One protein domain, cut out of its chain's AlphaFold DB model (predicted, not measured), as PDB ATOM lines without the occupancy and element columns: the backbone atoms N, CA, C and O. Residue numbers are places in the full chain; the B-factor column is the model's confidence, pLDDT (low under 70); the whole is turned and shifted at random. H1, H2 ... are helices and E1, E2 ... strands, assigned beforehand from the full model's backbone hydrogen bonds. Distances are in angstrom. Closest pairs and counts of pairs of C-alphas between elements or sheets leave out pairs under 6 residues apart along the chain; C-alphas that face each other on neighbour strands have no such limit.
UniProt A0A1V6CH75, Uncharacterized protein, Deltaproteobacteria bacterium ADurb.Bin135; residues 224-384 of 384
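What this domain is: This is residues 224 to 384 of the 384 residues of an uncharacterized protein of Deltaproteobacteria bacterium ADurb.Bin135 (UniProt A0A1V6CH75). Two strongly twisted four-stranded sheets lie partly face to face as a flattened, loosely formed sandwich, E1 E3 E8 E6 against E2 E12 E9 E5, the second curled like part of a barrel. The short helices H1 and H2 and the small strand pair E4 and E7 gather at one end, E2 and much of E12 make the other, and the hairpin E10 and E11 lies beside the edge strand E1. The 161 printed residues hold two named helices and twelve named strands, in the order E1 E2 E3 E4 H1 E5 E6 E7 E8 E9 H2 E10 E11 E12; the first sheet is antiparallel, the second mixed. The class is mostly strand, with just under half of the residues, 80, in named elements. The whole is compact, with a radius of gyration of the C-alphas of 16.6 A and spans of 50 by 38 by 22 A.

Where its parts are: E1, residues 224 to 229, begins at C-alpha 224 (-40.423, -7.960, -4.476). E2 is residues 233 to 236, E3 243 to 253 over 32.3 A, E4 259 to 261 and H1 264 to 270. E5 is residues 271 to 277 over 19.9 A, E6 286 to 288, E7 299 to 301 and E8 306 to 315 over 27.7 A. E9 is residues 328 to 334 over 20.5 A, H2 337 to 340, E10 354 to 357 and E11 361 to 364. E12, residues 377 to 383 over 20.5 A, ends at C-alpha 383 (-52.694, 20.448, 13.568).

How they stand to each other: E1 and E3 are antiparallel, with N 226 and O 250 2.9 A apart. E3 and E8 are antiparallel, with N 247 and O 311 at 2.9 A. E12 is staggered: residues 377 to 379 pair with E9, antiparallel, N 330 and O 377 at 2.9 A, and residues 380 to 383 with E2, parallel, N 234 and O 380 at 2.8 A. Between the sheets, the closest C-alphas of E1 and E9 are those of Ile 225 and Val 334, 6.8 A. H1 touches H2, Leu 270 and Ala 338 being closest at 5.1 A between C-alphas, and only grazes the first sheet. In H1 every O i to N i+4 pair is within hydrogen-bond range; H2 is too short for one. The closest C-alphas of E1 and E11 are those of Ile 226 and Cys 364, 5.2 A.

The domain as a whole: The C-alphas farthest apart, of Pro 238 and Pro 256, are 51.7 A apart. The printed part has no cut. The links E8 to E9, H2 to E10 and E11 to E12 are long. Mean pLDDT of the printed part is 95.1, and no printed residue is under 70.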
ATOM      1  N   ALA A 224     -40.931  -9.328  -4.487       97.31
ATOM      2  CA  ALA A 224     -40.423  -7.960  -4.476       97.31
ATOM      3  C   ALA A 224     -41.431  -6.974  -3.879       97.31
ATOM      4  O   ALA A 224     -42.610  -6.957  -4.267       97.31
ATOM      5  N   ILE A 225     -40.977  -6.052  -3.024       98.06
ATOM      6  CA  ILE A 225     -41.785  -4.876  -2.665       98.06
ATOM      7  C   ILE A 225     -41.665  -3.843  -3.786       98.06
ATOM      8  O   ILE A 225     -40.594  -3.303  -4.061       98.06
ATOM      9  N   ILE A 226     -42.794  -3.537  -4.428       97.19
ATOM     10  CA  ILE A 226     -42.835  -2.660  -5.610       97.19
ATOM     11  C   ILE A 226     -43.381  -1.259  -5.315       97.19
ATOM     12  O   ILE A 226     -43.142  -0.329  -6.083       97.19
ATOM     13  N   SER A 227     -44.140  -1.074  -4.230       97.62
ATOM     14  CA  SER A 227     -44.567   0.264  -3.795       97.62
ATOM     15  C   SER A 227     -45.058   0.281  -2.354       97.62
ATOM     16  O   SER A 227     -45.750  -0.645  -1.933       97.62
ATOM     17  N   ILE A 228     -44.854   1.408  -1.681       98.44
ATOM     18  CA  ILE A 228     -45.546   1.766  -0.443       98.44
ATOM     19  C   ILE A 228     -46.393   3.009  -0.737       98.44
ATOM     20  O   ILE A 228     -45.913   3.965  -1.342       98.44
ATOM     21  N   THR A 229     -47.674   2.978  -0.375       98.19
ATOM     22  CA  THR A 229     -48.601   4.109  -0.523       98.19
ATOM     23  C   THR A 229     -49.107   4.536   0.845       98.19
ATOM     24  O   THR A 229     -49.894   3.827   1.468       98.19
ATOM     25  N   GLN A 230     -48.682   5.716   1.270       96.75
ATOM     26  CA  GLN A 230     -48.993   6.357   2.540       96.75
ATOM     27  C   GLN A 230     -49.882   7.597   2.338       96.75
ATOM     28  O   GLN A 230     -49.886   8.185   1.245       96.75
ATOM     29  N   PRO A 231     -50.629   8.046   3.364       96.50
ATOM     30  CA  PRO A 231     -51.260   9.358   3.325       96.50
ATOM     31  C   PRO A 231     -50.175  10.441   3.302       96.50
ATOM     32  O   PRO A 231     -49.453  10.618   4.267       96.50
ATOM     33  N   LYS A 232     -50.069  11.220   2.220       94.75
ATOM     34  CA  LYS A 232     -49.075  12.315   2.165       94.75
ATOM     35  C   LYS A 232     -49.289  13.367   3.256       94.75
ATOM     36  O   LYS A 232     -48.338  14.028   3.654       94.75
ATOM     37  N   ARG A 233     -50.543  13.539   3.685       95.06
ATOM     38  CA  ARG A 233     -50.931  14.442   4.764       95.06
ATOM     39  C   ARG A 233     -52.010  13.827   5.646       95.06
ATOM     40  O   ARG A 233     -53.005  13.314   5.131       95.06
ATOM     41  N   VAL A 234     -51.854  13.989   6.951       95.56
ATOM     42  CA  VAL A 234     -52.850  13.703   7.986       95.56
ATOM     43  C   VAL A 234     -53.156  15.011   8.717       95.56
ATOM     44  O   VAL A 234     -52.276  15.838   8.916       95.56
ATOM     45  N   THR A 235     -54.419  15.248   9.066       94.69
ATOM     46  CA  THR A 235     -54.827  16.459   9.793       94.69
ATOM     47  C   THR A 235     -55.486  16.046  11.091       94.69
ATOM     48  O   THR A 235     -56.464  15.295  11.056       94.69
ATOM     49  N   LEU A 236     -54.943  16.553  12.192       94.94
ATOM     50  CA  LEU A 236     -55.475  16.428  13.540       94.94
ATOM     51  C   LEU A 236     -56.182  17.731  13.922       94.94
ATOM     52  O   LEU A 236     -55.883  18.802  13.394       94.94
ATOM     53  N   SER A 237     -57.154  17.634  14.817       94.19
ATOM     54  CA  SER A 237     -57.879  18.788  15.361       94.19
ATOM     55  C   SER A 237     -58.352  18.466  16.775       94.19
ATOM     56  O   SER A 237     -58.412  17.286  17.118       94.19
ATOM     57  N   PRO A 238     -58.786  19.448  17.581       93.06
ATOM     58  CA  PRO A 238     -59.354  19.162  18.899       93.06
ATOM     59  C   PRO A 238     -60.531  18.167  18.871       93.06
ATOM     60  O   PRO A 238     -60.718  17.409  19.816       93.06
ATOM     61  N   ALA A 239     -61.299  18.127  17.775       94.19
ATOM     62  CA  ALA A 239     -62.410  17.188  17.589       94.19
ATOM     63  C   ALA A 239     -61.981  15.797  17.073       94.19
ATOM     64  O   ALA A 239     -62.765  14.854  17.120       94.19
ATOM     65  N   SER A 240     -60.756  15.666  16.558       93.19
ATOM     66  CA  SER A 240     -60.162  14.413  16.076       93.19
ATOM     67  C   SER A 240     -58.664  14.441  16.396       93.19
ATOM     68  O   SER A 240     -57.851  14.648  15.488       93.19
ATOM     69  N   PRO A 241     -58.294  14.311  17.684       94.69
ATOM     70  CA  PRO A 241     -56.897  14.391  18.118       94.69
ATOM     71  C   PRO A 241     -56.084  13.183  17.644       94.69
ATOM     72  O   PRO A 241     -54.866  13.249  17.562       94.69
ATOM     73  N   THR A 242     -56.773  12.104  17.271       96.94
ATOM     74  CA  THR A 242     -56.204  10.888  16.705       96.94
ATOM     75  C   THR A 242     -56.863  10.605  15.361       96.94
ATOM     76  O   THR A 242     -58.065  10.832  15.184       96.94
ATOM     77  N   LYS A 243     -56.088  10.105  14.400       97.44
ATOM     78  CA  LYS A 243     -56.585   9.696  13.089       97.44
ATOM     79  C   LYS A 243     -55.868   8.448  12.598       97.44
ATOM     80  O   LYS A 243     -54.658   8.456  12.400       97.44
ATOM     81  N   THR A 244     -56.637   7.402  12.326       97.56
ATOM     82  CA  THR A 244     -56.141   6.187  11.674       97.56
ATOM     83  C   THR A 244     -56.275   6.316  10.161       97.56
ATOM     84  O   THR A 244     -57.241   6.885   9.646       97.56
ATOM     85  N   SER A 245     -55.272   5.856   9.422       96.81
ATOM     86  CA  SER A 245     -55.269   5.852   7.960       96.81
ATOM     87  C   SER A 245     -54.622   4.587   7.421       96.81
ATOM     88  O   SER A 245     -53.711   4.037   8.034       96.81
ATOM     89  N   PHE A 246     -55.067   4.166   6.236       97.00
ATOM     90  CA  PHE A 246     -54.464   3.027   5.561       97.00
ATOM     91  C   PHE A 246     -53.128   3.383   4.930       97.00
ATOM     92  O   PHE A 246     -53.027   4.319   4.128       97.00
ATOM     93  N   LEU A 247     -52.149   2.535   5.198       98.00
ATOM     94  CA  LEU A 247     -50.905   2.453   4.465       98.00
ATOM     95  C   LEU A 247     -50.894   1.139   3.681       98.00
ATOM     96  O   LEU A 247     -51.312   0.097   4.180       98.00
ATOM     97  N   LYS A 248     -50.509   1.198   2.406       98.50
ATOM     98  CA  LYS A 248     -50.592   0.056   1.486       98.50
ATOM     99  C   LYS A 248     -49.199  -0.365   1.063       98.50
ATOM    100  O   LYS A 248     -48.498   0.434   0.444       98.50
ATOM    101  N   VAL A 249     -48.836  -1.615   1.307       98.69
ATOM    102  CA  VAL A 249     -47.622  -2.230   0.761       98.69
ATOM    103  C   VAL A 249     -48.031  -3.103  -0.419       98.69
ATOM    104  O   VAL A 249     -48.929  -3.934  -0.300       98.69
ATOM    105  N   LYS A 250     -47.422  -2.892  -1.587       98.44
ATOM    106  CA  LYS A 250     -47.615  -3.769  -2.745       98.44
ATOM    107  C   LYS A 250     -46.425  -4.692  -2.900       98.44
ATOM    108  O   LYS A 250     -45.309  -4.223  -3.119       98.44
ATOM    109  N   LEU A 251     -46.724  -5.979  -2.867       97.88
ATOM    110  CA  LEU A 251     -45.809  -7.071  -3.133       97.88
ATOM    111  C   LEU A 251     -46.069  -7.617  -4.540       97.88
ATOM    112  O   LEU A 251     -47.224  -7.668  -4.971       97.88
ATOM    113  N   GLN A 252     -45.029  -8.027  -5.256       97.81
ATOM    114  CA  GLN A 252     -45.127  -8.747  -6.519       97.81
ATOM    115  C   GLN A 252     -44.440 -10.100  -6.389       97.81
ATOM    116  O   GLN A 252     -43.312 -10.158  -5.926       97.81
ATOM    117  N   ASN A 253     -45.097 -11.153  -6.864       97.81
ATOM    118  CA  ASN A 253     -44.421 -12.412  -7.129       97.81
ATOM    119  C   ASN A 253     -43.756 -12.332  -8.505       97.81
ATOM    120  O   ASN A 253     -44.450 -12.252  -9.523       97.81
ATOM    121  N   LYS A 254     -42.429 -12.281  -8.528       95.38
ATOM    122  CA  LYS A 254     -41.604 -12.331  -9.739       95.38
ATOM    123  C   LYS A 254     -41.105 -13.746 -10.043       95.38
ATOM    124  O   LYS A 254     -40.635 -13.980 -11.155       95.38
ATOM    125  N   GLY A 255     -41.259 -14.675  -9.102       94.81
ATOM    126  CA  GLY A 255     -40.938 -16.084  -9.267       94.81
ATOM    127  C   GLY A 255     -41.866 -16.826 -10.247       94.81
ATOM    128  O   GLY A 255     -42.926 -16.324 -10.648       94.81
ATOM    129  N   PRO A 256     -41.471 -18.048 -10.649       93.69
ATOM    130  CA  PRO A 256     -42.198 -18.874 -11.612       93.69
ATOM    131  C   PRO A 256     -43.392 -19.628 -11.004       93.69
ATOM    132  O   PRO A 256     -44.274 -20.064 -11.749       93.69
ATOM    133  N   PHE A 257     -43.456 -19.760  -9.675       93.75
ATOM    134  CA  PHE A 257     -44.484 -20.530  -8.969       93.75
ATOM    135  C   PHE A 257     -45.522 -19.645  -8.286       93.75
ATOM    136  O   PHE A 257     -45.334 -18.445  -8.138       93.75
ATOM    137  N   ILE A 258     -46.664 -20.221  -7.905       95.12
ATOM    138  CA  ILE A 258     -47.666 -19.517  -7.095       95.12
ATOM    139  C   ILE A 258     -47.164 -19.462  -5.649       95.12
ATOM    140  O   ILE A 258     -46.813 -20.497  -5.100       95.12
ATOM    141  N   GLU A 259     -47.219 -18.281  -5.037       96.31
ATOM    142  CA  GLU A 259     -46.984 -18.112  -3.599       96.31
ATOM    143  C   GLU A 259     -48.310 -18.183  -2.848       96.31
ATOM    144  O   GLU A 259     -49.271 -17.506  -3.237       96.31
ATOM    145  N   ILE A 260     -48.368 -18.993  -1.793       96.75
ATOM    146  CA  ILE A 260     -49.557 -19.171  -0.958       96.75
ATOM    147  C   ILE A 260     -49.246 -18.647   0.439       96.75
ATOM    148  O   ILE A 260     -48.292 -19.068   1.077       96.75
ATOM    149  N   ILE A 261     -50.062 -17.708   0.903       98.12
ATOM    150  CA  ILE A 261     -50.003 -17.171   2.260       98.12
ATOM    151  C   ILE A 261     -51.220 -17.729   2.989       98.12
ATOM    152  O   ILE A 261     -52.347 -17.319   2.691       98.12
ATOM    153  N   GLU A 262     -50.996 -18.683   3.890       97.56
ATOM    154  CA  GLU A 262     -52.072 -19.464   4.516       97.56
ATOM    155  C   GLU A 262     -52.897 -18.650   5.509       97.56
ATOM    156  O   GLU A 262     -54.114 -18.810   5.578       97.56
ATOM    157  N   ASP A 263     -52.260 -17.748   6.258       97.25
ATOM    158  CA  ASP A 263     -52.926 -16.989   7.309       97.25
ATOM    159  C   ASP A 263     -52.276 -15.622   7.596       97.25
ATOM    160  O   ASP A 263     -51.297 -15.189   6.975       97.25
ATOM    161  N   ALA A 264     -52.867 -14.910   8.559       96.75
ATOM    162  CA  ALA A 264     -52.409 -13.598   8.996       96.75
ATOM    163  C   ALA A 264     -51.059 -13.633   9.734       96.75
ATOM    164  O   ALA A 264     -50.343 -12.630   9.711       96.75
ATOM    165  N   THR A 265     -50.704 -14.751  10.369       97.12
ATOM    166  CA  THR A 265     -49.424 -14.931  11.063       97.12
ATOM    167  C   THR A 265     -48.294 -14.990  10.043       97.12
ATOM    168  O   THR A 265     -47.344 -14.214  10.148       97.12
ATOM    169  N   ILE A 266     -48.447 -15.812   8.997       97.81
ATOM    170  CA  ILE A 266     -47.514 -15.853   7.864       97.81
ATOM    171  C   ILE A 266     -47.411 -14.469   7.233       97.81
ATOM    172  O   ILE A 266     -46.307 -13.978   7.034       97.81
ATOM    173  N   LEU A 267     -48.535 -13.788   6.969       98.12
ATOM    174  CA  LEU A 267     -48.492 -12.455   6.360       98.12
ATOM    175  C   LEU A 267     -47.744 -11.423   7.222       98.12
ATOM    176  O   LEU A 267     -47.036 -10.574   6.679       98.12
ATOM    177  N   THR A 268     -47.896 -11.497   8.544       97.00
ATOM    178  CA  THR A 268     -47.214 -10.603   9.493       97.00
ATOM    179  C   THR A 268     -45.708 -10.849   9.505       97.00
ATOM    180  O   THR A 268     -44.939  -9.894   9.521       97.00
ATOM    181  N   ASN A 269     -45.284 -12.111   9.435       97.81
ATOM    182  CA  ASN A 269     -43.868 -12.478   9.365       97.81
ATOM    183  C   ASN A 269     -43.266 -12.241   7.970       97.81
ATOM    184  O   ASN A 269     -42.064 -12.012   7.845       97.81
ATOM    185  N   LEU A 270     -44.101 -12.280   6.927       98.31
ATOM    186  CA  LEU A 270     -43.706 -12.075   5.539       98.31
ATOM    187  C   LEU A 270     -43.390 -10.611   5.247       98.31
ATOM    188  O   LEU A 270     -42.485 -10.352   4.464       98.31
ATOM    189  N   ILE A 271     -44.126  -9.649   5.813       98.38
ATOM    190  CA  ILE A 271     -43.909  -8.222   5.530       98.38
ATOM    191  C   ILE A 271     -43.793  -7.422   6.822       98.38
ATOM    192  O   ILE A 271     -44.779  -7.184   7.525       98.38
ATOM    193  N   THR A 272     -42.603  -6.870   7.034       98.12
ATOM    194  CA  THR A 272     -42.341  -5.899   8.095       98.12
ATOM    195  C   THR A 272     -42.463  -4.495   7.522       98.12
ATOM    196  O   THR A 272     -41.649  -4.090   6.693       98.12
ATOM    197  N   LEU A 273     -43.474  -3.745   7.963       98.56
ATOM    198  CA  LEU A 273     -43.623  -2.317   7.693       98.56
ATOM    199  C   LEU A 273     -43.183  -1.527   8.931       98.56
ATOM    200  O   LEU A 273     -43.743  -1.705  10.010       98.56
ATOM    201  N   THR A 274     -42.235  -0.617   8.752       98.38
ATOM    202  CA  THR A 274     -41.663   0.203   9.822       98.38
ATOM    203  C   THR A 274     -42.020   1.667   9.609       98.38
ATOM    204  O   THR A 274     -41.950   2.177   8.488       98.38
ATOM    205  N   ALA A 275     -42.378   2.347  10.697       98.31
ATOM    206  CA  ALA A 275     -42.457   3.798  10.751       98.31
ATOM    207  C   ALA A 275     -41.311   4.343  11.610       98.31
ATOM    208  O   ALA A 275     -40.979   3.783  12.652       98.31
ATOM    209  N   GLU A 276     -40.738   5.458  11.187       98.19
ATOM    210  CA  GLU A 276     -39.727   6.218  11.910       98.19
ATOM    211  C   GLU A 276     -40.269   7.627  12.155       98.19
ATOM    212  O   GLU A 276     -40.829   8.247  11.246       98.19
ATOM    213  N   SER A 277     -40.111   8.132  13.379       97.62
ATOM    214  CA  SER A 277     -40.391   9.534  13.689       97.62
ATOM    215  C   SER A 277     -39.200  10.402  13.314       97.62
ATOM    216  O   SER A 277     -38.060  10.073  13.629       97.62
ATOM    217  N   LEU A 278     -39.476  11.532  12.671       97.00
ATOM    218  CA  LEU A 278     -38.477  12.520  12.271       97.00
ATOM    219  C   LEU A 278     -38.323  13.648  13.308       97.00
ATOM    220  O   LEU A 278     -37.695  14.664  13.023       97.00
ATOM    221  N   GLY A 279     -38.887  13.476  14.509       95.44
ATOM    222  CA  GLY A 279     -38.855  14.456  15.594       95.44
ATOM    223  C   GLY A 279     -39.170  13.849  16.968       95.44
ATOM    224  O   GLY A 279     -38.761  12.733  17.271       95.44
ATOM    225  N   ALA A 280     -39.867  14.603  17.821       94.06
ATOM    226  CA  ALA A 280     -40.163  14.236  19.210       94.06
ATOM    227  C   ALA A 280     -41.351  13.269  19.397       94.06
ATOM    228  O   ALA A 280     -41.451  12.616  20.433       94.06
ATOM    229  N   CYS A 281     -42.266  13.184  18.432       95.88
ATOM    230  CA  CYS A 281     -43.404  12.276  18.468       95.88
ATOM    231  C   CYS A 281     -42.937  10.816  18.495       95.88
ATOM    232  O   CYS A 281     -41.944  10.483  17.841       95.88
ATOM    233  N   PRO A 282     -43.663   9.916  19.175       97.12
ATOM    234  CA  PRO A 282     -43.424   8.488  19.031       97.12
ATOM    235  C   PRO A 282     -43.699   8.047  17.587       97.12
ATOM    236  O   PRO A 282     -44.592   8.575  16.923       97.12
ATOM    237  N   ALA A 283     -42.933   7.074  17.091       97.56
ATOM    238  CA  ALA A 283     -43.210   6.476  15.790       97.56
ATOM    239  C   ALA A 283     -44.539   5.696  15.852       97.56
ATOM    240  O   ALA A 283     -44.711   4.875  16.759       97.56
ATOM    241  N   PRO A 284     -45.485   5.922  14.921       97.56
ATOM    242  CA  PRO A 284     -46.754   5.215  14.931       97.56
ATOM    243  C   PRO A 284     -46.525   3.745  14.581       97.56
ATOM    244  O   PRO A 284     -45.811   3.440  13.631       97.56
ATOM    245  N   LEU A 285     -47.149   2.828  15.318       97.81
ATOM    246  CA  LEU A 285     -47.030   1.397  15.047       97.81
ATOM    247  C   LEU A 285     -47.974   0.994  13.902       97.81
ATOM    248  O   LEU A 285     -49.191   1.140  14.055       97.81
ATOM    249  N   PRO A 286     -47.469   0.468  12.771       98.25
ATOM    250  CA  PRO A 286     -48.328  -0.092  11.739       98.25
ATOM    251  C   PRO A 286     -48.905  -1.437  12.190       98.25
ATOM    252  O   PRO A 286     -48.167  -2.324  12.610       98.25
ATOM    253  N   VAL A 287     -50.221  -1.608  12.068       97.94
ATOM    254  CA  VAL A 287     -50.930  -2.846  12.430       97.94
ATOM    255  C   VAL A 287     -51.576  -3.436  11.183       97.94
ATOM    256  O   VAL A 287     -52.182  -2.703  10.407       97.94
ATOM    257  N   LEU A 288     -51.451  -4.747  10.960       97.94
ATOM    258  CA  LEU A 288     -52.089  -5.408   9.819       97.94
ATOM    259  C   LEU A 288     -53.612  -5.204   9.873       97.94
ATOM    260  O   LEU A 288     -54.252  -5.496  10.882       97.94
ATOM    261  N   HIS A 289     -54.191  -4.712   8.780       97.50
ATOM    262  CA  HIS A 289     -55.615  -4.417   8.723       97.50
ATOM    263  C   HIS A 289     -56.462  -5.696   8.713       97.50
ATOM    264  O   HIS A 289     -56.225  -6.611   7.918       97.50
ATOM    265  N   ALA A 290     -57.504  -5.728   9.544       94.38
ATOM    266  CA  ALA A 290     -58.457  -6.827   9.605       94.38
ATOM    267  C   ALA A 290     -59.712  -6.548   8.760       94.38
ATOM    268  O   ALA A 290     -60.339  -5.497   8.867       94.38
ATOM    269  N   GLY A 291     -60.139  -7.538   7.974       94.44
ATOM    270  CA  GLY A 291     -61.347  -7.435   7.155       94.44
ATOM    271  C   GLY A 291     -61.142  -6.631   5.870       94.44
ATOM    272  O   GLY A 291     -60.034  -6.481   5.370       94.44
ATOM    273  N   LYS A 292     -62.230  -6.159   5.258       95.06
ATOM    274  CA  LYS A 292     -62.150  -5.475   3.958       95.06
ATOM    275  C   LYS A 292     -61.472  -4.103   4.117       95.06
ATOM    276  O   LYS A 292     -61.943  -3.326   4.939       95.06
ATOM    277  N   PRO A 293     -60.503  -3.737   3.252       96.12
ATOM    278  CA  PRO A 293     -60.222  -4.333   1.936       96.12
ATOM    279  C   PRO A 293     -59.109  -5.397   1.905       96.12
ATOM    280  O   PRO A 293     -58.717  -5.805   0.808       96.12
ATOM    281  N   GLN A 294     -58.595  -5.850   3.051       97.06
ATOM    282  CA  GLN A 294     -57.623  -6.943   3.099       97.06
ATOM    283  C   GLN A 294     -58.245  -8.211   2.493       97.06
ATOM    284  O   GLN A 294     -59.418  -8.528   2.720       97.06
ATOM    285  N   LYS A 295     -57.474  -8.919   1.660       95.19
ATOM    286  CA  LYS A 295     -57.952 -10.164   1.050       95.19
ATOM    287  C   LYS A 295     -58.142 -11.236   2.132       95.19
ATOM    288  O   LYS A 295     -57.299 -11.317   3.023       95.19
ATOM    289  N   PRO A 296     -59.202 -12.057   2.046       95.81
ATOM    290  CA  PRO A 296     -59.339 -13.217   2.913       95.81
ATOM    291  C   PRO A 296     -58.263 -14.256   2.586       95.81
ATOM    292  O   PRO A 296     -57.802 -14.339   1.444       95.81
ATOM    293  N   PHE A 297     -57.901 -15.040   3.594       96.25
ATOM    294  CA  PHE A 297     -56.963 -16.150   3.480       96.25
ATOM    295  C   PHE A 297     -57.658 -17.451   3.030       96.25
ATOM    296  O   PHE A 297     -58.864 -17.592   3.268       96.25
ATOM    297  N   PRO A 298     -56.926 -18.391   2.398       97.88
ATOM    298  CA  PRO A 298     -55.532 -18.264   1.956       97.88
ATOM    299  C   PRO A 298     -55.387 -17.308   0.760       97.88
ATOM    300  O   PRO A 298     -56.282 -17.184  -0.084       97.88
ATOM    301  N   ILE A 299     -54.254 -16.606   0.672       98.00
ATOM    302  CA  ILE A 299     -53.969 -15.654  -0.410       98.00
ATOM    303  C   ILE A 299     -52.981 -16.276  -1.396       98.00
ATOM    304  O   ILE A 299     -51.820 -16.482  -1.067       98.00
ATOM    305  N   ALA A 300     -53.420 -16.477  -2.640       97.50
ATOM    306  CA  ALA A 300     -52.554 -16.912  -3.736       97.50
ATOM    307  C   ALA A 300     -52.039 -15.725  -4.575       97.50
ATOM    308  O   ALA A 300     -52.828 -14.954  -5.143       97.50
ATOM    309  N   ILE A 301     -50.718 -15.611  -4.725       98.00
ATOM    310  CA  ILE A 301     -50.050 -14.654  -5.617       98.00
ATOM    311  C   ILE A 301     -49.468 -15.425  -6.801       98.00
ATOM    312  O   ILE A 301     -48.424 -16.061  -6.704       98.00
ATOM    313  N   LYS A 302     -50.157 -15.380  -7.944       96.38
ATOM    314  CA  LYS A 302     -49.680 -16.024  -9.180       96.38
ATOM    315  C   LYS A 302     -48.413 -15.333  -9.721       96.38
ATOM    316  O   LYS A 302     -48.268 -14.130  -9.492       96.38
ATOM    317  N   PRO A 303     -47.590 -16.030 -10.529       95.81
ATOM    318  CA  PRO A 303     -46.435 -15.440 -11.204       95.81
ATOM    319  C   PRO A 303     -46.763 -14.119 -11.912       95.81
ATOM    320  O   PRO A 303     -47.778 -13.991 -12.609       95.81
ATOM    321  N   GLY A 304     -45.926 -13.111 -11.684       95.56
ATOM    322  CA  GLY A 304     -46.059 -11.747 -12.192       95.56
ATOM    323  C   GLY A 304     -47.198 -10.923 -11.577       95.56
ATOM    324  O   GLY A 304     -47.367  -9.756 -11.950       95.56
ATOM    325  N   LYS A 305     -48.017 -11.483 -10.672       98.06
ATOM    326  CA  LYS A 305     -49.148 -10.781 -10.039       98.06
ATOM    327  C   LYS A 305     -48.749 -10.128  -8.725       98.06
ATOM    328  O   LYS A 305     -47.716 -10.423  -8.136       98.06
ATOM    329  N   THR A 306     -49.598  -9.200  -8.290       98.00
ATOM    330  CA  THR A 306     -49.358  -8.381  -7.105       98.00
ATOM    331  C   THR A 306     -50.388  -8.633  -6.011       98.00
ATOM    332  O   THR A 306     -51.569  -8.891  -6.276       98.00
ATOM    333  N   LEU A 307     -49.936  -8.512  -4.768       98.44
ATOM    334  CA  LEU A 307     -50.756  -8.434  -3.567       98.44
ATOM    335  C   LEU A 307     -50.648  -7.019  -2.998       98.44
ATOM    336  O   LEU A 307     -49.562  -6.456  -2.920       98.44
ATOM    337  N   THR A 308     -51.778  -6.430  -2.612       98.62
ATOM    338  CA  THR A 308     -51.792  -5.209  -1.797       98.62
ATOM    339  C   THR A 308     -52.131  -5.603  -0.370       98.62
ATOM    340  O   THR A 308     -53.179  -6.207  -0.146       98.62
ATOM    341  N   VAL A 309     -51.248  -5.261   0.558       98.56
ATOM    342  CA  VAL A 309     -51.389  -5.478   1.996       98.56
ATOM    343  C   VAL A 309     -51.687  -4.142   2.652       98.56
ATOM    344  O   VAL A 309     -51.033  -3.139   2.351       98.56
ATOM    345  N   TYR A 310     -52.715  -4.117   3.489       98.56
ATOM    346  CA  TYR A 310     -53.207  -2.917   4.147       98.56
ATOM    347  C   TYR A 310     -52.776  -2.925   5.609       98.56
ATOM    348  O   TYR A 310     -52.937  -3.927   6.301       98.56
ATOM    349  N   TYR A 311     -52.261  -1.791   6.066       98.69
ATOM    350  CA  TYR A 311     -51.923  -1.544   7.458       98.69
ATOM    351  C   TYR A 311     -52.715  -0.345   7.966       98.69
ATOM    352  O   TYR A 311     -52.813   0.676   7.279       98.69
ATOM    353  N   ASP A 312     -53.252  -0.465   9.171       98.44
ATOM    354  CA  ASP A 312     -53.779   0.635   9.958       98.44
ATOM    355  C   ASP A 312     -52.617   1.345  10.655       98.44
ATOM    356  O   ASP A 312     -51.851   0.735  11.402       98.44
ATOM    357  N   VAL A 313     -52.473   2.645  10.393       98.25
ATOM    358  CA  VAL A 313     -51.483   3.501  11.053       98.25
ATOM    359  C   VAL A 313     -52.224   4.624  11.757       98.25
ATOM    360  O   VAL A 313     -52.941   5.402  11.119       98.25
ATOM    361  N   THR A 314     -52.070   4.687  13.075       98.31
ATOM    362  CA  THR A 314     -52.734   5.673  13.930       98.31
ATOM    363  C   THR A 314     -51.785   6.823  14.229       98.31
ATOM    364  O   THR A 314     -50.710   6.612  14.777       98.31
ATOM    365  N   PHE A 315     -52.196   8.036  13.864       97.69
ATOM    366  CA  PHE A 315     -51.459   9.272  14.109       97.69
ATOM    367  C   PHE A 315     -52.175  10.086  15.185       97.69
ATOM    368  O   PHE A 315     -53.361  10.382  15.043       97.69
ATOM    369  N   ASP A 316     -51.461  10.471  16.230       96.56
ATOM    370  CA  ASP A 316     -51.963  11.247  17.372       96.56
ATOM    371  C   ASP A 316     -51.025  12.401  17.770       96.56
ATOM    372  O   ASP A 316     -51.286  13.124  18.728       96.56
ATOM    373  N   CYS A 317     -49.943  12.596  17.012       94.06
ATOM    374  CA  CYS A 317     -48.906  13.578  17.286       94.06
ATOM    375  C   CYS A 317     -48.366  14.187  15.983       94.06
ATOM    376  O   CYS A 317     -48.250  13.499  14.966       94.06
ATOM    377  N   ALA A 318     -48.037  15.481  16.029       94.19
ATOM    378  CA  ALA A 318     -47.342  16.217  14.975       94.19
ATOM    379  C   ALA A 318     -46.009  16.749  15.522       94.19
ATOM    380  O   ALA A 318     -45.995  17.463  16.527       94.19
ATOM    381  N   ASN A 319     -44.899  16.404  14.868       91.06
ATOM    382  CA  ASN A 319     -43.557  16.902  15.169       91.06
ATOM    383  C   ASN A 319     -43.437  18.387  14.840       91.06
ATOM    384  O   ASN A 319     -42.754  19.130  15.548       91.06
ATOM    385  N   TYR A 320     -44.112  18.825  13.776       85.75
ATOM    386  CA  TYR A 320     -44.035  20.191  13.287       85.75
ATOM    387  C   TYR A 320     -45.431  20.799  13.129       85.75
ATOM    388  O   TYR A 320     -46.303  20.268  12.454       85.75
ATOM    389  N   ALA A 321     -45.641  21.984  13.709       72.69
ATOM    390  CA  ALA A 321     -46.884  22.738  13.512       72.69
ATOM    391  C   ALA A 321     -47.000  23.328  12.088       72.69
ATOM    392  O   ALA A 321     -48.064  23.800  11.680       72.69
ATOM    393  N   THR A 322     -45.900  23.338  11.328       73.19
ATOM    394  CA  THR A 322     -45.819  23.914   9.986       73.19
ATOM    395  C   THR A 322     -46.041  22.868   8.905       73.19
ATOM    396  O   THR A 322     -45.328  21.875   8.818       73.19
ATOM    397  N   LYS A 323     -46.973  23.173   8.004       78.12
ATOM    398  CA  LYS A 323     -47.282  22.392   6.804       78.12
ATOM    399  C   LYS A 323     -46.043  22.130   5.932       78.12
ATOM    400  O   LYS A 323     -45.268  23.051   5.683       78.12
ATOM    401  N   ASN A 324     -45.983  20.942   5.323       83.56
ATOM    402  CA  ASN A 324     -44.938  20.480   4.392       83.56
ATOM    403  C   ASN A 324     -43.579  20.139   5.031       83.56
ATOM    404  O   ASN A 324     -42.618  19.946   4.286       83.56
ATOM    405  N   THR A 325     -43.501  20.016   6.355       92.06
ATOM    406  CA  THR A 325     -42.348  19.403   7.024       92.06
ATOM    407  C   THR A 325     -42.757  17.999   7.458       92.06
ATOM    408  O   THR A 325     -43.594  17.882   8.342       92.06
ATOM    409  N   PRO A 326     -42.236  16.935   6.830       94.69
ATOM    410  CA  PRO A 326     -42.628  15.573   7.164       94.69
ATOM    411  C   PRO A 326     -42.335  15.183   8.611       94.69
ATOM    412  O   PRO A 326     -41.257  15.462   9.129       94.69
ATOM    413  N   ASP A 327     -43.266  14.455   9.218       97.25
ATOM    414  CA  ASP A 327     -43.180  13.994  10.602       97.25
ATOM    415  C   ASP A 327     -42.739  12.539  10.687       97.25
ATOM    416  O   ASP A 327     -42.056  12.164  11.636       97.25
ATOM    417  N   PHE A 328     -43.127  11.727   9.700       98.12
ATOM    418  CA  PHE A 328     -42.891  10.288   9.711       98.12
ATOM    419  C   PHE A 328     -42.357   9.782   8.376       98.12
ATOM    420  O   PHE A 328     -42.805  10.209   7.303       98.12
ATOM    421  N   ARG A 329     -41.440   8.818   8.458       98.44
ATOM    422  CA  ARG A 329     -40.871   8.074   7.332       98.44
ATOM    423  C   ARG A 329     -41.283   6.610   7.418       98.44
ATOM    424  O   ARG A 329     -41.364   6.056   8.507       98.44
ATOM    425  N   PHE A 330     -41.520   5.985   6.268       98.69
ATOM    426  CA  PHE A 330     -41.891   4.575   6.184       98.69
ATOM    427  C   PHE A 330     -40.914   3.775   5.328       98.69
ATOM    428  O   PHE A 330     -40.454   4.242   4.281       98.69
ATOM    429  N   SER A 331     -40.662   2.543   5.747       98.62
ATOM    430  CA  SER A 331     -39.932   1.531   4.989       98.62
ATOM    431  C   SER A 331     -40.595   0.170   5.168       98.62
ATOM    432  O   SER A 331     -41.303  -0.055   6.146       98.62
ATOM    433  N   ALA A 332     -40.406  -0.738   4.217       98.62
ATOM    434  CA  ALA A 332     -40.863  -2.113   4.355       98.62
ATOM    435  C   ALA A 332     -39.825  -3.098   3.827       98.62
ATOM    436  O   ALA A 332     -39.059  -2.767   2.919       98.62
ATOM    437  N   ILE A 333     -39.836  -4.300   4.391       98.31
ATOM    438  CA  ILE A 333     -39.010  -5.437   3.983       98.31
ATOM    439  C   ILE A 333     -39.924  -6.653   3.849       98.31
ATOM    440  O   ILE A 333     -40.791  -6.864   4.699       98.31
ATOM    441  N   VAL A 334     -39.737  -7.437   2.788       98.38
ATOM    442  CA  VAL A 334     -40.339  -8.768   2.661       98.38
ATOM    443  C   VAL A 334     -39.333  -9.843   3.072       98.38
ATOM    444  O   VAL A 334     -38.171  -9.808   2.669       98.38
ATOM    445  N   ASN A 335     -39.789 -10.785   3.893       97.75
ATOM    446  CA  ASN A 335     -39.051 -11.956   4.332       97.75
ATOM    447  C   ASN A 335     -39.737 -13.225   3.812       97.75
ATOM    448  O   ASN A 335     -40.648 -13.759   4.445       97.75
ATOM    449  N   ARG A 336     -39.302 -13.698   2.643       96.38
ATOM    450  CA  ARG A 336     -39.922 -14.830   1.946       96.38
ATOM    451  C   ARG A 336     -39.884 -16.136   2.749       96.38
ATOM    452  O   ARG A 336     -40.832 -16.911   2.650       96.38
ATOM    453  N   THR A 337     -38.867 -16.328   3.596       96.69
ATOM    454  CA  THR A 337     -38.737 -17.516   4.467       96.69
ATOM    455  C   THR A 337     -39.961 -17.741   5.356       96.69
ATOM    456  O   THR A 337     -40.257 -18.871   5.710       96.69
ATOM    457  N   ALA A 338     -40.751 -16.701   5.644       97.25
ATOM    458  CA  ALA A 338     -41.976 -16.826   6.426       97.25
ATOM    459  C   ALA A 338     -43.038 -17.766   5.815       97.25
ATOM    460  O   ALA A 338     -43.951 -18.164   6.536       97.25
ATOM    461  N   ILE A 339     -42.970 -18.070   4.510       96.00
ATOM    462  CA  ILE A 339     -43.924 -18.956   3.823       96.00
ATOM    463  C   ILE A 339     -43.562 -20.430   4.037       96.00
ATOM    464  O   ILE A 339     -44.421 -21.213   4.435       96.00
ATOM    465  N   ASP A 340     -42.320 -20.806   3.731       91.94
ATOM    466  CA  ASP A 340     -41.878 -22.205   3.673       91.94
ATOM    467  C   ASP A 340     -40.385 -22.402   3.998       91.94
ATOM    468  O   ASP A 340     -39.778 -23.363   3.531       91.94
ATOM    469  N   ASP A 341     -39.784 -21.486   4.764       91.88
ATOM    470  CA  ASP A 341     -38.364 -21.466   5.156       91.88
ATOM    471  C   ASP A 341     -37.364 -21.407   3.985       91.88
ATOM    472  O   ASP A 341     -36.164 -21.610   4.168       91.88
ATOM    473  N   LYS A 342     -37.829 -21.085   2.770       90.75
ATOM    474  CA  LYS A 342     -36.966 -20.909   1.592       90.75
ATOM    475  C   LYS A 342     -36.563 -19.459   1.426       90.75
ATOM    476  O   LYS A 342     -37.357 -18.552   1.658       90.75
ATOM    477  N   ASP A 343     -35.328 -19.235   1.004       93.12
ATOM    478  CA  ASP A 343     -34.830 -17.885   0.779       93.12
ATOM    479  C   ASP A 343     -35.395 -17.264  -0.498       93.12
ATOM    480  O   ASP A 343     -35.751 -17.942  -1.466       93.12
ATOM    481  N   ASP A 344     -35.453 -15.935  -0.499       95.00
ATOM    482  CA  ASP A 344     -35.661 -15.187  -1.728       95.00
ATOM    483  C   ASP A 344     -34.386 -15.232  -2.581       95.00
ATOM    484  O   ASP A 344     -33.300 -14.878  -2.122       95.00
ATOM    485  N   THR A 345     -34.516 -15.659  -3.832       94.38
ATOM    486  CA  THR A 345     -33.411 -15.761  -4.792       94.38
ATOM    487  C   THR A 345     -32.919 -14.410  -5.305       94.38
ATOM    488  O   THR A 345     -31.830 -14.332  -5.878       94.38
ATOM    489  N   ASN A 346     -33.673 -13.334  -5.086       93.25
ATOM    490  CA  ASN A 346     -33.323 -11.979  -5.487       93.25
ATOM    491  C   ASN A 346     -33.555 -10.978  -4.335       93.25
ATOM    492  O   ASN A 346     -34.336 -10.033  -4.453       93.25
ATOM    493  N   PRO A 347     -32.786 -11.078  -3.235       94.31
ATOM    494  CA  PRO A 347     -33.031 -10.284  -2.030       94.31
ATOM    495  C   PRO A 347     -32.828  -8.770  -2.219       94.31
ATOM    496  O   PRO A 347     -33.206  -7.968  -1.361       94.31
ATOM    497  N   ALA A 348     -32.223  -8.350  -3.336       92.44
ATOM    498  CA  ALA A 348     -31.944  -6.951  -3.644       92.44
ATOM    499  C   ALA A 348     -33.213  -6.098  -3.811       92.44
ATOM    500  O   ALA A 348     -33.139  -4.870  -3.684       92.44
ATOM    501  N   ASP A 349     -34.366  -6.712  -4.092       94.69
ATOM    502  CA  ASP A 349     -35.630  -6.000  -4.261       94.69
ATOM    503  C   ASP A 349     -36.652  -6.191  -3.127       94.69
ATOM    504  O   ASP A 349     -37.744  -5.603  -3.177       94.69
ATOM    505  N   ASN A 350     -36.236  -6.855  -2.044       96.69
ATOM    506  CA  ASN A 350     -37.061  -7.119  -0.865       96.69
ATOM    507  C   ASN A 350     -37.362  -5.860  -0.038       96.69
ATOM    508  O   ASN A 350     -38.358  -5.807   0.684       96.69
ATOM    509  N   ALA A 351     -36.499  -4.845  -0.109       97.31
ATOM    510  CA  ALA A 351     -36.612  -3.630   0.693       97.31
ATOM    511  C   ALA A 351     -37.239  -2.464  -0.089       97.31
ATOM    512  O   ALA A 351     -37.064  -2.318  -1.297       97.31
ATOM    513  N   CYS A 352     -37.934  -1.573   0.610       97.88
ATOM    514  CA  CYS A 352     -38.421  -0.306   0.073       97.88
ATOM    515  C   CYS A 352     -38.335   0.797   1.142       97.88
ATOM    516  O   CYS A 352     -38.725   0.541   2.279       97.88
ATOM    517  N   PRO A 353     -37.889   2.027   0.814       98.00
ATOM    518  CA  PRO A 353     -37.519   2.515  -0.515       98.00
ATOM    519  C   PRO A 353     -36.140   2.026  -0.983       98.00
ATOM    520  O   PRO A 353     -35.258   1.745  -0.182       98.00
ATOM    521  N   ARG A 354     -35.953   1.956  -2.301       95.94
ATOM    522  CA  ARG A 354     -34.687   1.624  -2.970       95.94
ATOM    523  C   ARG A 354     -34.675   2.152  -4.410       95.94
ATOM    524  O   ARG A 354     -35.740   2.240  -5.037       95.94
ATOM    525  N   PRO A 355     -33.504   2.508  -4.965       93.88
ATOM    526  CA  PRO A 355     -33.395   2.845  -6.379       93.88
ATOM    527  C   PRO A 355     -33.725   1.635  -7.267       93.88
ATOM    528  O   PRO A 355     -33.705   0.486  -6.826       93.88
ATOM    529  N   GLY A 356     -34.056   1.909  -8.527       87.94
ATOM    530  CA  GLY A 356     -34.212   0.870  -9.542       87.94
ATOM    531  C   GLY A 356     -32.879   0.409 -10.117       87.94
ATOM    532  O   GLY A 356     -31.904   1.155 -10.113       87.94
ATOM    533  N   ASN A 357     -32.881  -0.800 -10.673       84.62
ATOM    534  CA  ASN A 357     -31.812  -1.332 -11.508       84.62
ATOM    535  C   ASN A 357     -32.406  -1.696 -12.877       84.62
ATOM    536  O   ASN A 357     -32.784  -2.840 -13.152       84.62
ATOM    537  N   LEU A 358     -32.616  -0.670 -13.702       80.31
ATOM    538  CA  LEU A 358     -33.257  -0.816 -15.007       80.31
ATOM    539  C   LEU A 358     -32.382  -1.639 -15.973       80.31
ATOM    540  O   LEU A 358     -31.159  -1.563 -15.901       80.31
ATOM    541  N   PRO A 359     -32.990  -2.396 -16.909       78.31
ATOM    542  CA  PRO A 359     -34.430  -2.475 -17.183       78.31
ATOM    543  C   PRO A 359     -35.200  -3.435 -16.262       78.31
ATOM    544  O   PRO A 359     -36.428  -3.460 -16.316       78.31
ATOM    545  N   LYS A 360     -34.502  -4.217 -15.429       78.38
ATOM    546  CA  LYS A 360     -35.083  -5.316 -14.641       78.38
ATOM    547  C   LYS A 360     -35.972  -4.827 -13.497       78.38
ATOM    548  O   LYS A 360     -36.954  -5.480 -13.157       78.38
ATOM    549  N   ASP A 361     -35.656  -3.666 -12.931       84.56
ATOM    550  CA  ASP A 361     -36.375  -3.124 -11.786       84.56
ATOM    551  C   ASP A 361     -36.446  -1.594 -11.812       84.56
ATOM    552  O   ASP A 361     -35.446  -0.906 -12.012       84.56
ATOM    553  N   LYS A 362     -37.639  -1.047 -11.574       89.38
ATOM    554  CA  LYS A 362     -37.877   0.401 -11.521       89.38
ATOM    555  C   LYS A 362     -37.506   1.027 -10.177       89.38
ATOM    556  O   LYS A 362     -37.383   2.249 -10.125       89.38
ATOM    557  N   GLY A 363     -37.326   0.236  -9.122       93.19
ATOM    558  CA  GLY A 363     -37.164   0.741  -7.762       93.19
ATOM    559  C   GLY A 363     -38.475   0.725  -6.985       93.19
ATOM    560  O   GLY A 363     -39.543   0.438  -7.526       93.19
ATOM    561  N   CYS A 364     -38.400   1.120  -5.719       96.75
ATOM    562  CA  CYS A 364     -39.564   1.342  -4.868       96.75
ATOM    563  C   CYS A 364     -39.357   2.599  -4.017       96.75
ATOM    564  O   CYS A 364     -38.240   2.906  -3.622       96.75
ATOM    565  N   GLY A 365     -40.416   3.358  -3.744       96.62
ATOM    566  CA  GLY A 365     -40.354   4.586  -2.943       96.62
ATOM    567  C   GLY A 365     -40.973   5.785  -3.647       96.62
ATOM    568  O   GLY A 365     -41.601   5.650  -4.701       96.62
ATOM    569  N   ALA A 366     -40.803   6.974  -3.072       95.38
ATOM    570  CA  ALA A 366     -41.240   8.198  -3.726       95.38
ATOM    571  C   ALA A 366     -40.413   8.470  -4.989       95.38
ATOM    572  O   ALA A 366     -39.253   8.069  -5.111       95.38
ATOM    573  N   ARG A 367     -41.026   9.180  -5.938       94.12
ATOM    574  CA  ARG A 367     -40.324   9.665  -7.123       94.12
ATOM    575  C   ARG A 367     -39.414  10.830  -6.729       94.12
ATOM    576  O   ARG A 367     -39.885  11.800  -6.137       94.12
ATOM    577  N   LYS A 368     -38.136  10.724  -7.077       92.19
ATOM    578  CA  LYS A 368     -37.113  11.757  -6.894       92.19
ATOM    579  C   LYS A 368     -37.249  12.871  -7.947       92.19
ATOM    580  O   LYS A 368     -37.961  12.686  -8.941       92.19
ATOM    581  N   PRO A 369     -36.566  14.021  -7.768       93.50
ATOM    582  CA  PRO A 369     -36.559  15.102  -8.758       93.50
ATOM    583  C   PRO A 369     -36.075  14.675 -10.152       93.50
ATOM    584  O   PRO A 369     -36.577  15.185 -11.145       93.50
ATOM    585  N   ASP A 370     -35.172  13.694 -10.233       91.25
ATOM    586  CA  ASP A 370     -34.674  13.095 -11.485       91.25
ATOM    587  C   ASP A 370     -35.649  12.081 -12.128       91.25
ATOM    588  O   ASP A 370     -35.299  11.369 -13.067       91.25
ATOM    589  N   HIS A 371     -36.879  11.996 -11.611       89.56
ATOM    590  CA  HIS A 371     -37.945  11.076 -12.013       89.56
ATOM    591  C   HIS A 371     -37.702   9.581 -11.747       89.56
ATOM    592  O   HIS A 371     -38.590   8.770 -12.047       89.56
ATOM    593  N   THR A 372     -36.589   9.208 -11.114       92.44
ATOM    594  CA  THR A 372     -36.340   7.837 -10.650       92.44
ATOM    595  C   THR A 372     -37.093   7.539  -9.346       92.44
ATOM    596  O   THR A 372     -37.584   8.446  -8.667       92.44
ATOM    597  N   LEU A 373     -37.256   6.257  -9.002       95.19
ATOM    598  CA  LEU A 373     -37.792   5.839  -7.698       95.19
ATOM    599  C   LEU A 373     -36.668   5.704  -6.654       95.19
ATOM    600  O   LEU A 373     -35.486   5.871  -6.952       95.19
ATOM    601  N   GLY A 374     -37.047   5.411  -5.409       95.00
ATOM    602  CA  GLY A 374     -36.113   5.279  -4.285       95.00
ATOM    603  C   GLY A 374     -36.007   6.519  -3.408       95.00
ATOM    604  O   GLY A 374     -35.067   6.624  -2.628       95.00
ATOM    605  N   GLY A 375     -36.904   7.492  -3.570       96.75
ATOM    606  CA  GLY A 375     -37.060   8.589  -2.621       96.75
ATOM    607  C   GLY A 375     -37.763   8.131  -1.342       96.75
ATOM    608  O   GLY A 375     -38.475   7.123  -1.334       96.75
ATOM    609  N   GLU A 376     -37.589   8.903  -0.273       97.44
ATOM    610  CA  GLU A 376     -38.211   8.639   1.023       97.44
ATOM    611  C   GLU A 376     -39.743   8.650   0.948       97.44
ATOM    612  O   GLU A 376     -40.358   9.422   0.208       97.44
ATOM    613  N   ILE A 377     -40.376   7.800   1.752       98.00
ATOM    614  CA  ILE A 377     -41.830   7.687   1.840       98.00
ATOM    615  C   ILE A 377     -42.273   8.426   3.094       98.00
ATOM    616  O   ILE A 377     -42.122   7.928   4.206       98.00
ATOM    617  N   LEU A 378     -42.786   9.635   2.895       97.62
ATOM    618  CA  LEU A 378     -42.968  10.622   3.955       97.62
ATOM    619  C   LEU A 378     -44.448  10.954   4.183       97.62
ATOM    620  O   LEU A 378     -45.231  10.982   3.224       97.62
ATOM    621  N   THR A 379     -44.820  11.212   5.437       97.38
ATOM    622  CA  THR A 379     -46.143  11.706   5.856       97.38
ATOM    623  C   THR A 379     -45.991  12.974   6.695       97.38
ATOM    624  O   THR A 379     -45.185  13.005   7.618       97.38
ATOM    625  N   ASP A 380     -46.779  13.994   6.357       96.56
ATOM    626  CA  ASP A 380     -46.911  15.285   7.059       96.56
ATOM    627  C   ASP A 380     -48.183  15.259   7.929       96.56
ATOM    628  O   ASP A 380     -49.283  15.031   7.417       96.56
ATOM    629  N   VAL A 381     -48.065  15.460   9.235       96.06
ATOM    630  CA  VAL A 381     -49.163  15.533  10.198       96.06
ATOM    631  C   VAL A 381     -49.314  16.980  10.644       96.06
ATOM    632  O   VAL A 381     -48.458  17.541  11.307       96.06
ATOM    633  N   VAL A 382     -50.450  17.586  10.309       93.75
ATOM    634  CA  VAL A 382     -50.726  18.991  10.631       93.75
ATOM    635  C   VAL A 382     -51.820  19.113  11.682       93.75
ATOM    636  O   VAL A 382     -52.815  18.385  11.640       93.75
ATOM    637  N   ILE A 383     -51.669  20.077  12.587       90.38
ATOM    638  CA  ILE A 383     -52.694  20.448  13.568       90.38
ATOM    639  C   ILE A 383     -53.493  21.625  13.002       90.38
ATOM    640  O   ILE A 383     -52.905  22.596  12.522       90.38
ATOM    641  N   LYS A 384     -54.824  21.517  13.018       85.62
ATOM    642  CA  LYS A 384     -55.746  22.572  12.584       85.62
ATOM    643  C   LYS A 384     -56.454  23.239  13.753       85.62
ATOM    644  O   LYS A 384     -56.921  22.495  14.648       85.62
TER     645      LYS A 384